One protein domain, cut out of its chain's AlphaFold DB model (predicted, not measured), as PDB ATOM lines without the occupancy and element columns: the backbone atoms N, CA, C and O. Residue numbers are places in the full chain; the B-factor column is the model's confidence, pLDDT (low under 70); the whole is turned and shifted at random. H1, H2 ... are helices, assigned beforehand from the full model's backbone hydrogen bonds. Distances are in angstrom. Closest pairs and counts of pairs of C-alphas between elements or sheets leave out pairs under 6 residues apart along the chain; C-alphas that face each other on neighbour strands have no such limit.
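AT A GLANCE: This is residues 94 to 182 of the 265 residues of the protein "Casein kinase II subunit beta" of Eimeria brunetti (UniProt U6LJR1). One long helix, H5, runs along the longest axis; H3 crosses it nearly at a right angle, H4 and H6 sit at its two ends, and H1 and H2 lie off it on long links. The printed part has 89 residues with six named helices, H1 to H6 in chain order: all helix, compact, radius of gyration of the C-alphas 13.2 A, spans 38 by 30 by 18 A.

IN THESE COORDINATES: H5, residues 151 to 169, runs 26.3 A from C-alpha (-0.383, 11.411, 6.999) to (0.881, -6.922, 25.873). H3, residues 129 to 136, measures 10.4 A. The short helices are H1, 94 to 98, H2, 110 to 114, H4, 143 to 147, and H6, 176 to 180.

HOW THE PARTS SIT: Residues 154 to 162 of H5 alone touch H3, about perpendicular at 85 degrees; the closest C-alphas, of Ala 132 and Ala 158, are 4.3 A apart. H4 and H5 only just touch, only at the corner, with 3 pairs of C-alphas within 8 A, closest Ile 146 and Met 152, 6.4 A. H1 touches no helix. Every O i to N i+4 pair is within hydrogen-bond range but in H5, 14 of 15.

THE WHOLE: The printed part has no cut. Links H1 to H2 and H2 to H3 are long. Residues 180 to 182 have pLDDT under 70.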
ATOM      1  N   ALA A  94       2.952  -6.519  11.290       93.69
ATOM      2  CA  ALA A  94       4.048  -7.332  10.771       93.69
ATOM      3  C   ALA A  94       5.110  -6.437  10.121       93.69
ATOM      4  O   ALA A  94       6.272  -6.472  10.532       93.69
ATOM      5  N   TRP A  95       4.667  -5.537   9.242       93.94
ATOM      6  CA  TRP A  95       5.492  -4.506   8.620       93.94
ATOM      7  C   TRP A  95       6.229  -3.653   9.662       93.94
ATOM      8  O   TRP A  95       7.450  -3.519   9.644       93.94
ATOM      9  N   PHE A  96       5.515  -3.128  10.658       94.44
ATOM     10  CA  PHE A  96       6.114  -2.265  11.672       94.44
ATOM     11  C   PHE A  96       7.159  -3.000  12.517       94.44
ATOM     12  O   PHE A  96       8.155  -2.397  12.920       94.44
ATOM     13  N   CYS A  97       6.961  -4.290  12.807       92.62
ATOM     14  CA  CYS A  97       7.932  -5.090  13.557       92.62
ATOM     15  C   CYS A  97       9.127  -5.547  12.699       92.62
ATOM     16  O   CYS A  97      10.174  -5.862  13.269       92.62
ATOM     17  N   SER A  98       9.002  -5.558  11.365       90.81
ATOM     18  CA  SER A  98      10.084  -5.921  10.438       90.81
ATOM     19  C   SER A  98      11.082  -4.778  10.184       90.81
ATOM     20  O   SER A  98      12.207  -5.033   9.747       90.81
ATOM     21  N   LEU A  99      10.717  -3.534  10.526       89.62
ATOM     22  CA  LEU A  99      11.571  -2.349  10.389       89.62
ATOM     23  C   LEU A  99      12.894  -2.449  11.174       89.62
ATOM     24  O   LEU A  99      12.976  -2.994  12.281       89.62
ATOM     25  N   GLU A 100      13.953  -1.839  10.629       87.75
ATOM     26  CA  GLU A 100      15.270  -1.807  11.271       87.75
ATOM     27  C   GLU A 100      15.198  -1.140  12.656       87.75
ATOM     28  O   GLU A 100      14.702  -0.025  12.826       87.75
ATOM     29  N   GLY A 101      15.717  -1.830  13.675       83.88
ATOM     30  CA  GLY A 101      15.668  -1.381  15.069       83.88
ATOM     31  C   GLY A 101      14.417  -1.815  15.838       83.88
ATOM     32  O   GLY A 101      14.373  -1.625  17.057       83.88
ATOM     33  N   HIS A 102      13.437  -2.442  15.177       87.44
ATOM     34  CA  HIS A 102      12.225  -2.986  15.805       87.44
ATOM     35  C   HIS A 102      12.309  -4.497  16.091       87.44
ATOM     36  O   HIS A 102      11.375  -5.075  16.635       87.44
ATOM     37  N   GLU A 103      13.478  -5.112  15.885       81.50
ATOM     38  CA  GLU A 103      13.767  -6.542  16.112       81.50
ATOM     39  C   GLU A 103      13.458  -7.055  17.537       81.50
ATOM     40  O   GLU A 103      13.421  -8.261  17.782       81.50
ATOM     41  N   GLY A 104      13.306  -6.151  18.511       80.75
ATOM     42  CA  GLY A 104      12.946  -6.467  19.897       80.75
ATOM     43  C   GLY A 104      11.451  -6.365  20.208       80.75
ATOM     44  O   GLY A 104      11.061  -6.578  21.361       80.75
ATOM     45  N   LEU A 105      10.619  -6.000  19.230       88.00
ATOM     46  CA  LEU A 105       9.177  -5.912  19.393       88.00
ATOM     47  C   LEU A 105       8.545  -7.293  19.187       88.00
ATOM     48  O   LEU A 105       8.719  -7.941  18.166       88.00
ATOM     49  N   ALA A 106       7.788  -7.744  20.185       91.38
ATOM     50  CA  ALA A 106       6.823  -8.822  20.001       91.38
ATOM     51  C   ALA A 106       5.644  -8.342  19.138       91.38
ATOM     52  O   ALA A 106       5.092  -7.276  19.418       91.38
ATOM     53  N   GLU A 107       5.238  -9.142  18.157       94.31
ATOM     54  CA  GLU A 107       4.023  -8.907  17.376       94.31
ATOM     55  C   GLU A 107       2.794  -9.105  18.274       94.31
ATOM     56  O   GLU A 107       2.603 -10.153  18.906       94.31
ATOM     57  N   VAL A 108       1.977  -8.059  18.394       95.25
ATOM     58  CA  VAL A 108       0.781  -8.081  19.240       95.25
ATOM     59  C   VAL A 108      -0.374  -8.716  18.474       95.25
ATOM     60  O   VAL A 108      -0.736  -8.249  17.401       95.25
ATOM     61  N   ASP A 109      -1.014  -9.727  19.066       94.38
ATOM     62  CA  ASP A 109      -2.186 -10.371  18.466       94.38
ATOM     63  C   ASP A 109      -3.326  -9.359  18.237       94.38
ATOM     64  O   ASP A 109      -3.758  -8.681  19.176       94.38
ATOM     65  N   GLU A 110      -3.924  -9.330  17.045       93.81
ATOM     66  CA  GLU A 110      -5.076  -8.458  16.762       93.81
ATOM     67  C   GLU A 110      -6.259  -8.703  17.713       93.81
ATOM     68  O   GLU A 110      -6.974  -7.772  18.079       93.81
ATOM     69  N   GLU A 111      -6.474  -9.949  18.159       94.00
ATOM     70  CA  GLU A 111      -7.513 -10.276  19.149       94.00
ATOM     71  C   GLU A 111      -7.279  -9.531  20.473       94.00
ATOM     72  O   GLU A 111      -8.228  -9.080  21.114       94.00
ATOM     73  N   TYR A 112      -6.014  -9.364  20.873       95.06
ATOM     74  CA  TYR A 112      -5.663  -8.617  22.076       95.06
ATOM     75  C   TYR A 112      -5.980  -7.126  21.920       95.06
ATOM     76  O   TYR A 112      -6.484  -6.510  22.863       95.06
ATOM     77  N   ILE A 113      -5.712  -6.569  20.734       95.94
ATOM     78  CA  ILE A 113      -5.965  -5.163  20.399       95.94
ATOM     79  C   ILE A 113      -7.471  -4.889  20.294       95.94
ATOM     80  O   ILE A 113      -7.951  -3.891  20.823       95.94
ATOM     81  N   ARG A 114      -8.246  -5.791  19.682       94.06
ATOM     82  CA  ARG A 114      -9.704  -5.639  19.522       94.06
ATOM     83  C   ARG A 114     -10.473  -5.664  20.852       94.06
ATOM     84  O   ARG A 114     -11.594  -5.156  20.916       94.06
ATOM     85  N   ASP A 115      -9.901  -6.216  21.921       94.38
ATOM     86  CA  ASP A 115     -10.521  -6.200  23.249       94.38
ATOM     87  C   ASP A 115     -10.363  -4.833  23.943       94.38
ATOM     88  O   ASP A 115      -9.305  -4.454  24.458       94.38
ATOM     89  N   ALA A 116     -11.477  -4.104  24.033       90.12
ATOM     90  CA  ALA A 116     -11.552  -2.781  24.645       90.12
ATOM     91  C   ALA A 116     -11.092  -2.734  26.116       90.12
ATOM     92  O   ALA A 116     -10.704  -1.658  26.587       90.12
ATOM     93  N   PHE A 117     -11.119  -3.856  26.848       92.69
ATOM     94  CA  PHE A 117     -10.593  -3.915  28.214       92.69
ATOM     95  C   PHE A 117      -9.075  -3.683  28.246       92.69
ATOM     96  O   PHE A 117      -8.585  -2.922  29.085       92.69
ATOM     97  N   ASN A 118      -8.336  -4.247  27.288       91.12
ATOM     98  CA  ASN A 118      -6.880  -4.101  27.200       91.12
ATOM     99  C   ASN A 118      -6.468  -2.664  26.839       91.12
ATOM    100  O   ASN A 118      -5.417  -2.177  27.276       91.12
ATOM    101  N   LEU A 119      -7.339  -1.949  26.119       93.19
ATOM    102  CA  LEU A 119      -7.135  -0.561  25.689       93.19
ATOM    103  C   LEU A 119      -7.636   0.486  26.699       93.19
ATOM    104  O   LEU A 119      -7.592   1.694  26.436       93.19
ATOM    105  N   PHE A 120      -8.117   0.067  27.874       90.81
ATOM    106  CA  PHE A 120      -8.698   0.987  28.851       90.81
ATOM    107  C   PHE A 120      -7.714   2.101  29.259       90.81
ATOM    108  O   PHE A 120      -6.549   1.855  29.590       90.81
ATOM    109  N   GLY A 121      -8.189   3.348  29.233       87.81
ATOM    110  CA  GLY A 121      -7.407   4.536  29.585       87.81
ATOM    111  C   GLY A 121      -6.450   5.049  28.500       87.81
ATOM    112  O   GLY A 121      -5.876   6.114  28.700       87.81
ATOM    113  N   LEU A 122      -6.300   4.357  27.360       89.81
ATOM    114  CA  LEU A 122      -5.441   4.811  26.253       89.81
ATOM    115  C   LEU A 122      -6.122   5.849  25.349       89.81
ATOM    116  O   LEU A 122      -5.459   6.739  24.831       89.81
ATOM    117  N   ARG A 123      -7.457   5.812  25.246       89.25
ATOM    118  CA  ARG A 123      -8.262   6.746  24.430       89.25
ATOM    119  C   ARG A 123      -8.016   8.228  24.712       89.25
ATOM    120  O   ARG A 123      -8.131   9.043  23.813       89.25
ATOM    121  N   ALA A 124      -7.715   8.584  25.960       89.06
ATOM    122  CA  ALA A 124      -7.452   9.973  26.345       89.06
ATOM    123  C   ALA A 124      -5.975  10.378  26.187       89.06
ATOM    124  O   ALA A 124      -5.649  11.548  26.368       89.06
ATOM    125  N   ALA A 125      -5.088   9.416  25.917       88.38
ATOM    126  CA  ALA A 125      -3.655   9.647  25.785       88.38
ATOM    127  C   ALA A 125      -3.237   9.974  24.341       88.38
ATOM    128  O   ALA A 125      -2.211  10.623  24.165       88.38
ATOM    129  N   VAL A 126      -4.028   9.559  23.342       91.81
ATOM    130  CA  VAL A 126      -3.709   9.692  21.909       91.81
ATOM    131  C   VAL A 126      -4.753  10.584  21.208       91.81
ATOM    132  O   VAL A 126      -5.947  10.290  21.327       91.81
ATOM    133  N   PRO A 127      -4.352  11.662  20.499       87.44
ATOM    134  CA  PRO A 127      -5.257  12.632  19.866       87.44
ATOM    135  C   PRO A 127      -6.224  12.038  18.829       87.44
ATOM    136  O   PRO A 127      -7.389  12.436  18.819       87.44
ATOM    137  N   ASN A 128      -5.787  11.065  18.019       91.81
ATOM    138  CA  ASN A 128      -6.608  10.398  16.997       91.81
ATOM    139  C   ASN A 128      -6.766   8.890  17.244       91.81
ATOM    140  O   ASN A 128      -6.567   8.082  16.344       91.81
ATOM    141  N   PHE A 129      -7.134   8.499  18.468       94.38
ATOM    142  CA  PHE A 129      -7.142   7.093  18.892       94.38
ATOM    143  C   PHE A 129      -7.837   6.118  17.926       94.38
ATOM    144  O   PHE A 129      -7.263   5.080  17.634       94.38
ATOM    145  N   GLU A 130      -9.058   6.408  17.463       95.25
ATOM    146  CA  GLU A 130      -9.810   5.446  16.636       95.25
ATOM    147  C   GLU A 130      -9.185   5.316  15.233       95.25
ATOM    148  O   GLU A 130      -8.947   4.206  14.789       95.25
ATOM    149  N   ALA A 131      -8.789   6.423  14.594       95.19
ATOM    150  CA  ALA A 131      -8.111   6.376  13.293       95.19
ATOM    151  C   ALA A 131      -6.725   5.708  13.378       95.19
ATOM    152  O   ALA A 131      -6.329   4.960  12.491       95.19
ATOM    153  N   ALA A 132      -5.993   5.953  14.468       95.88
ATOM    154  CA  ALA A 132      -4.723   5.295  14.746       95.88
ATOM    155  C   ALA A 132      -4.907   3.784  14.980       95.88
ATOM    156  O   ALA A 132      -4.089   2.985  14.541       95.88
ATOM    157  N   LEU A 133      -5.984   3.385  15.664       96.31
ATOM    158  CA  LEU A 133      -6.319   1.980  15.890       96.31
ATOM    159  C   LEU A 133      -6.702   1.277  14.584       96.31
ATOM    160  O   LEU A 133      -6.275   0.144  14.369       96.31
ATOM    161  N   ASP A 134      -7.471   1.952  13.729       96.06
ATOM    162  CA  ASP A 134      -7.853   1.451  12.410       96.06
ATOM    163  C   ASP A 134      -6.616   1.233  11.530       96.06
ATOM    164  O   ASP A 134      -6.497   0.178  10.916       96.06
ATOM    165  N   MET A 135      -5.650   2.161  11.551       95.06
ATOM    166  CA  MET A 135      -4.362   1.997  10.866       95.06
ATOM    167  C   MET A 135      -3.577   0.786  11.388       95.06
ATOM    168  O   MET A 135      -3.125  -0.035  10.600       95.06
ATOM    169  N   ILE A 136      -3.445   0.631  12.711       96.56
ATOM    170  CA  ILE A 136      -2.708  -0.499  13.312       96.56
ATOM    171  C   ILE A 136      -3.331  -1.853  12.938       96.56
ATOM    172  O   ILE A 136      -2.617  -2.844  12.809       96.56
ATOM    173  N   LEU A 137      -4.660  -1.922  12.824       95.62
ATOM    174  CA  LEU A 137      -5.390  -3.148  12.480       95.62
ATOM    175  C   LEU A 137      -5.546  -3.363  10.966       95.62
ATOM    176  O   LEU A 137      -6.118  -4.380  10.565       95.62
ATOM    177  N   GLY A 138      -5.097  -2.407  10.159       93.69
ATOM    178  CA  GLY A 138      -5.198  -2.420   8.710       93.69
ATOM    179  C   GLY A 138      -3.926  -2.912   8.030       93.69
ATOM    180  O   GLY A 138      -3.135  -3.690   8.579       93.69
ATOM    181  N   ASP A 139      -3.775  -2.453   6.801       93.75
ATOM    182  CA  ASP A 139      -2.668  -2.792   5.919       93.75
ATOM    183  C   ASP A 139      -1.524  -1.776   6.104       93.75
ATOM    184  O   ASP A 139      -1.710  -0.692   6.674       93.75
ATOM    185  N   ALA A 140      -0.305  -2.173   5.749       92.50
ATOM    186  CA  ALA A 140       0.863  -1.314   5.864       92.50
ATOM    187  C   ALA A 140       0.754  -0.130   4.888       92.50
ATOM    188  O   ALA A 140       0.318  -0.323   3.758       92.50
ATOM    189  N   PRO A 141       1.141   1.088   5.305       90.06
ATOM    190  CA  PRO A 141       1.116   2.239   4.418       90.06
ATOM    191  C   PRO A 141       2.258   2.180   3.406       90.06
ATOM    192  O   PRO A 141       3.388   1.820   3.753       90.06
ATOM    193  N   ASP A 142       1.977   2.630   2.188       88.88
ATOM    194  CA  ASP A 142       2.979   2.730   1.132       88.88
ATOM    195  C   ASP A 142       3.982   3.862   1.404       88.88
ATOM    196  O   ASP A 142       3.710   4.837   2.115       88.88
ATOM    197  N   GLU A 143       5.158   3.781   0.777       84.75
ATOM    198  CA  GLU A 143       6.220   4.796   0.882       84.75
ATOM    199  C   GLU A 143       5.709   6.210   0.522       84.75
ATOM    200  O   GLU A 143       6.119   7.215   1.111       84.75
ATOM    201  N   GLU A 144       4.776   6.291  -0.427       87.12
ATOM    202  CA  GLU A 144       4.163   7.537  -0.892       87.12
ATOM    203  C   GLU A 144       3.217   8.144   0.150       87.12
ATOM    204  O   GLU A 144       3.219   9.365   0.341       87.12
ATOM    205  N   GLU A 145       2.465   7.307   0.870       87.38
ATOM    206  CA  GLU A 145       1.600   7.742   1.968       87.38
ATOM    207  C   GLU A 145       2.432   8.259   3.141       87.38
ATOM    208  O   GLU A 145       2.154   9.330   3.685       87.38
ATOM    209  N   ILE A 146       3.513   7.552   3.489       85.94
ATOM    210  CA  ILE A 146       4.434   7.957   4.562       85.94
ATOM    211  C   ILE A 146       5.107   9.303   4.237       85.94
ATOM    212  O   ILE A 146       5.390  10.098   5.141       85.94
ATOM    213  N   ALA A 147       5.350   9.595   2.958       85.38
ATOM    214  CA  ALA A 147       5.945  10.855   2.528       85.38
ATOM    215  C   ALA A 147       4.995  12.065   2.648       85.38
ATOM    216  O   ALA A 147       5.481  13.205   2.659       85.38
ATOM    217  N   ASP A 148       3.676  11.859   2.757       89.38
ATOM    218  CA  ASP A 148       2.706  12.942   2.932       89.38
ATOM    219  C   ASP A 148       2.804  13.550   4.349       89.38
ATOM    220  O   ASP A 148       2.509  12.890   5.353       89.38
ATOM    221  N   PRO A 149       3.141  14.851   4.483       86.56
ATOM    222  CA  PRO A 149       3.158  15.524   5.779       86.56
ATOM    223  C   PRO A 149       1.824  15.472   6.530       86.56
ATOM    224  O   PRO A 149       1.821  15.609   7.753       86.56
ATOM    225  N   HIS A 150       0.696  15.324   5.827       84.75
ATOM    226  CA  HIS A 150      -0.613  15.212   6.464       84.75
ATOM    227  C   HIS A 150      -0.835  13.839   7.110       84.75
ATOM    228  O   HIS A 150      -1.434  13.759   8.185       84.75
ATOM    229  N   PHE A 151      -0.314  12.779   6.492       91.19
ATOM    230  CA  PHE A 151      -0.383  11.411   6.999       91.19
ATOM    231  C   PHE A 151       0.509  11.205   8.232       91.19
ATOM    232  O   PHE A 151       0.142  10.488   9.164       91.19
ATOM    233  N   MET A 152       1.640  11.911   8.296       89.69
ATOM    234  CA  MET A 152       2.627  11.778   9.377       89.69
ATOM    235  C   MET A 152       2.083  12.042  10.788       89.69
ATOM    236  O   MET A 152       2.555  11.425  11.746       89.69
ATOM    237  N   ASP A 153       1.096  12.931  10.943       91.19
ATOM    238  CA  ASP A 153       0.463  13.173  12.246       91.19
ATOM    239  C   ASP A 153      -0.326  11.938  12.721       91.19
ATOM    240  O   ASP A 153      -0.233  11.554  13.889       91.19
ATOM    241  N   LEU A 154      -1.052  11.278  11.811       94.31
ATOM    242  CA  LEU A 154      -1.792  10.049  12.103       94.31
ATOM    243  C   LEU A 154      -0.843   8.868  12.329       94.31
ATOM    244  O   LEU A 154      -1.017   8.118  13.291       94.31
ATOM    245  N   TYR A 155       0.186   8.741  11.491       93.81
ATOM    246  CA  TYR A 155       1.221   7.721  11.641       93.81
ATOM    247  C   TYR A 155       1.896   7.805  13.015       93.81
ATOM    248  O   TYR A 155       2.049   6.803  13.712       93.81
ATOM    249  N   ARG A 156       2.242   9.017  13.464       92.81
ATOM    250  CA  ARG A 156       2.819   9.227  14.795       92.81
ATOM    251  C   ARG A 156       1.875   8.780  15.912       92.81
ATOM    252  O   ARG A 156       2.324   8.124  16.851       92.81
ATOM    253  N   ASP A 157       0.593   9.119  15.808       94.62
ATOM    254  CA  ASP A 157      -0.417   8.697  16.778       94.62
ATOM    255  C   ASP A 157      -0.562   7.161  16.813       94.62
ATOM    256  O   ASP A 157      -0.704   6.589  17.897       94.62
ATOM    257  N   ALA A 158      -0.471   6.489  15.659       96.19
ATOM    258  CA  ALA A 158      -0.467   5.028  15.550       96.19
ATOM    259  C   ALA A 158       0.770   4.399  16.204       96.19
ATOM    260  O   ALA A 158       0.638   3.473  17.006       96.19
ATOM    261  N   VAL A 159       1.963   4.946  15.962       94.81
ATOM    262  CA  VAL A 159       3.203   4.482  16.608       94.81
ATOM    263  C   VAL A 159       3.129   4.634  18.131       94.81
ATOM    264  O   VAL A 159       3.429   3.687  18.868       94.81
ATOM    265  N   ASP A 160       2.686   5.797  18.621       94.38
ATOM    266  CA  ASP A 160       2.538   6.056  20.056       94.38
ATOM    267  C   ASP A 160       1.492   5.111  20.682       94.38
ATOM    268  O   ASP A 160       1.714   4.543  21.761       94.38
ATOM    269  N   LEU A 161       0.366   4.884  19.997       96.31
ATOM    270  CA  LEU A 161      -0.676   3.962  20.440       96.31
ATOM    271  C   LEU A 161      -0.175   2.513  20.488       96.31
ATOM    272  O   LEU A 161      -0.348   1.847  21.516       96.31
ATOM    273  N   TYR A 162       0.472   2.034  19.425       96.94
ATOM    274  CA  TYR A 162       1.020   0.681  19.369       96.94
ATOM    275  C   TYR A 162       2.059   0.464  20.469       96.94
ATOM    276  O   TYR A 162       1.985  -0.536  21.179       96.94
ATOM    277  N   GLY A 163       2.946   1.433  20.724       93.75
ATOM    278  CA  GLY A 163       3.911   1.360  21.826       93.75
ATOM    279  C   GLY A 163       3.253   1.214  23.207       93.75
ATOM    280  O   GLY A 163       3.703   0.421  24.042       93.75
ATOM    281  N   LEU A 164       2.147   1.924  23.456       94.12
ATOM    282  CA  LEU A 164       1.387   1.813  24.709       94.12
ATOM    283  C   LEU A 164       0.666   0.464  24.847       94.12
ATOM    284  O   LEU A 164       0.590  -0.085  25.955       94.12
ATOM    285  N   ILE A 165       0.133  -0.067  23.748       95.75
ATOM    286  CA  ILE A 165      -0.503  -1.389  23.701       95.75
ATOM    287  C   ILE A 165       0.548  -2.478  23.921       95.75
ATOM    288  O   ILE A 165       0.363  -3.349  24.775       95.75
ATOM    289  N   HIS A 166       1.672  -2.382  23.215       94.94
ATOM    290  CA  HIS A 166       2.805  -3.293  23.284       94.94
ATOM    291  C   HIS A 166       3.334  -3.418  24.709       94.94
ATOM    292  O   HIS A 166       3.391  -4.523  25.245       94.94
ATOM    293  N   ALA A 167       3.570  -2.288  25.385       91.75
ATOM    294  CA  ALA A 167       4.024  -2.254  26.776       91.75
ATOM    295  C   ALA A 167       3.098  -3.019  27.744       91.75
ATOM    296  O   ALA A 167       3.558  -3.566  28.750       91.75
ATOM    297  N   ARG A 168       1.792  -3.086  27.452       93.12
ATOM    298  CA  ARG A 168       0.823  -3.891  28.216       93.12
ATOM    299  C   ARG A 168       0.795  -5.345  27.753       93.12
ATOM    300  O   ARG A 168       0.683  -6.245  28.582       93.12
ATOM    301  N   PHE A 169       0.896  -5.583  26.450       94.06
ATOM    302  CA  PHE A 169       0.881  -6.922  25.873       94.06
ATOM    303  C   PHE A 169       2.047  -7.769  26.377       94.06
ATOM    304  O   PHE A 169       1.852  -8.916  26.779       94.06
ATOM    305  N   ILE A 170       3.244  -7.193  26.444       90.75
ATOM    306  CA  ILE A 170       4.460  -7.920  26.798       90.75
ATOM    307  C   ILE A 170       4.509  -8.439  28.244       90.75
ATOM    308  O   ILE A 170       5.201  -9.414  28.536       90.75
ATOM    309  N   ILE A 171       3.750  -7.821  29.154       88.62
ATOM    310  CA  ILE A 171       3.588  -8.292  30.539       88.62
ATOM    311  C   ILE A 171       2.416  -9.273  30.694       88.62
ATOM    312  O   ILE A 171       2.224  -9.841  31.770       88.62
ATOM    313  N   SER A 172       1.617  -9.466  29.641       88.88
ATOM    314  CA  SER A 172       0.496 -10.403  29.633       88.88
ATOM    315  C   SER A 172       0.975 -11.852  29.449       88.88
ATOM    316  O   SER A 172       2.059 -12.090  28.914       88.88
ATOM    317  N   PRO A 173       0.154 -12.858  29.809       86.88
ATOM    318  CA  PRO A 173       0.488 -14.263  29.575       86.88
ATOM    319  C   PRO A 173       0.723 -14.627  28.098       86.88
ATOM    320  O   PRO A 173       1.411 -15.612  27.837       86.88
ATOM    321  N   ARG A 174       0.157 -13.861  27.151       89.12
ATOM    322  CA  ARG A 174       0.313 -14.073  25.700       89.12
ATOM    323  C   ARG A 174       1.612 -13.473  25.155       89.12
ATOM    324  O   ARG A 174       2.292 -14.126  24.372       89.12
ATOM    325  N   GLY A 175       1.988 -12.279  25.616       86.69
ATOM    326  CA  GLY A 175       3.203 -11.590  25.163       86.69
ATOM    327  C   GLY A 175       4.486 -12.037  25.871       86.69
ATOM    328  O   GLY A 175       5.560 -12.022  25.269       86.69
ATOM    329  N   LEU A 176       4.401 -12.504  27.123       82.44
ATOM    330  CA  LEU A 176       5.578 -12.905  27.905       82.44
ATOM    331  C   LEU A 176       6.434 -14.001  27.223       82.44
ATOM    332  O   LEU A 176       7.656 -13.856  27.189       82.44
ATOM    333  N   PRO A 177       5.860 -15.075  26.637       85.38
ATOM    334  CA  PRO A 177       6.640 -16.078  25.911       85.38
ATOM    335  C   PRO A 177       7.335 -15.517  24.665       85.38
ATOM    336  O   PRO A 177       8.447 -15.946  24.358       85.38
ATOM    337  N   GLN A 178       6.710 -14.555  23.975       82.50
ATOM    338  CA  GLN A 178       7.309 -13.900  22.812       82.50
ATOM    339  C   GLN A 178       8.526 -13.065  23.228       82.50
ATOM    340  O   GLN A 178       9.584 -13.182  22.622       82.50
ATOM    341  N   MET A 179       8.439 -12.322  24.336       77.38
ATOM    342  CA  MET A 179       9.571 -11.555  24.868       77.38
ATOM    343  C   MET A 179      10.775 -12.407  25.283       77.38
ATOM    344  O   MET A 179      11.918 -12.002  25.084       77.38
ATOM    345  N   VAL A 180      10.549 -13.577  25.891       66.88
ATOM    346  CA  VAL A 180      11.637 -14.462  26.360       66.88
ATOM    347  C   VAL A 180      12.458 -15.014  25.188       66.88
ATOM    348  O   VAL A 180      13.628 -15.361  25.361       66.88
ATOM    349  N   ARG A 181      11.874 -15.056  23.985       64.62
ATOM    350  CA  ARG A 181      12.569 -15.435  22.752       64.62
ATOM    351  C   ARG A 181      13.601 -14.393  22.310       64.62
ATOM    352  O   ARG A 181      14.526 -14.772  21.596       64.62
ATOM    353  N   PHE A 182      13.494 -13.138  22.756       64.00
ATOM    354  CA  PHE A 182      14.427 -12.062  22.420       64.00
ATOM    355  C   PHE A 182      15.499 -11.912  23.519       64.00
ATOM    356  O   PHE A 182      15.287 -11.216  24.517       64.00
TER     357      PHE A 182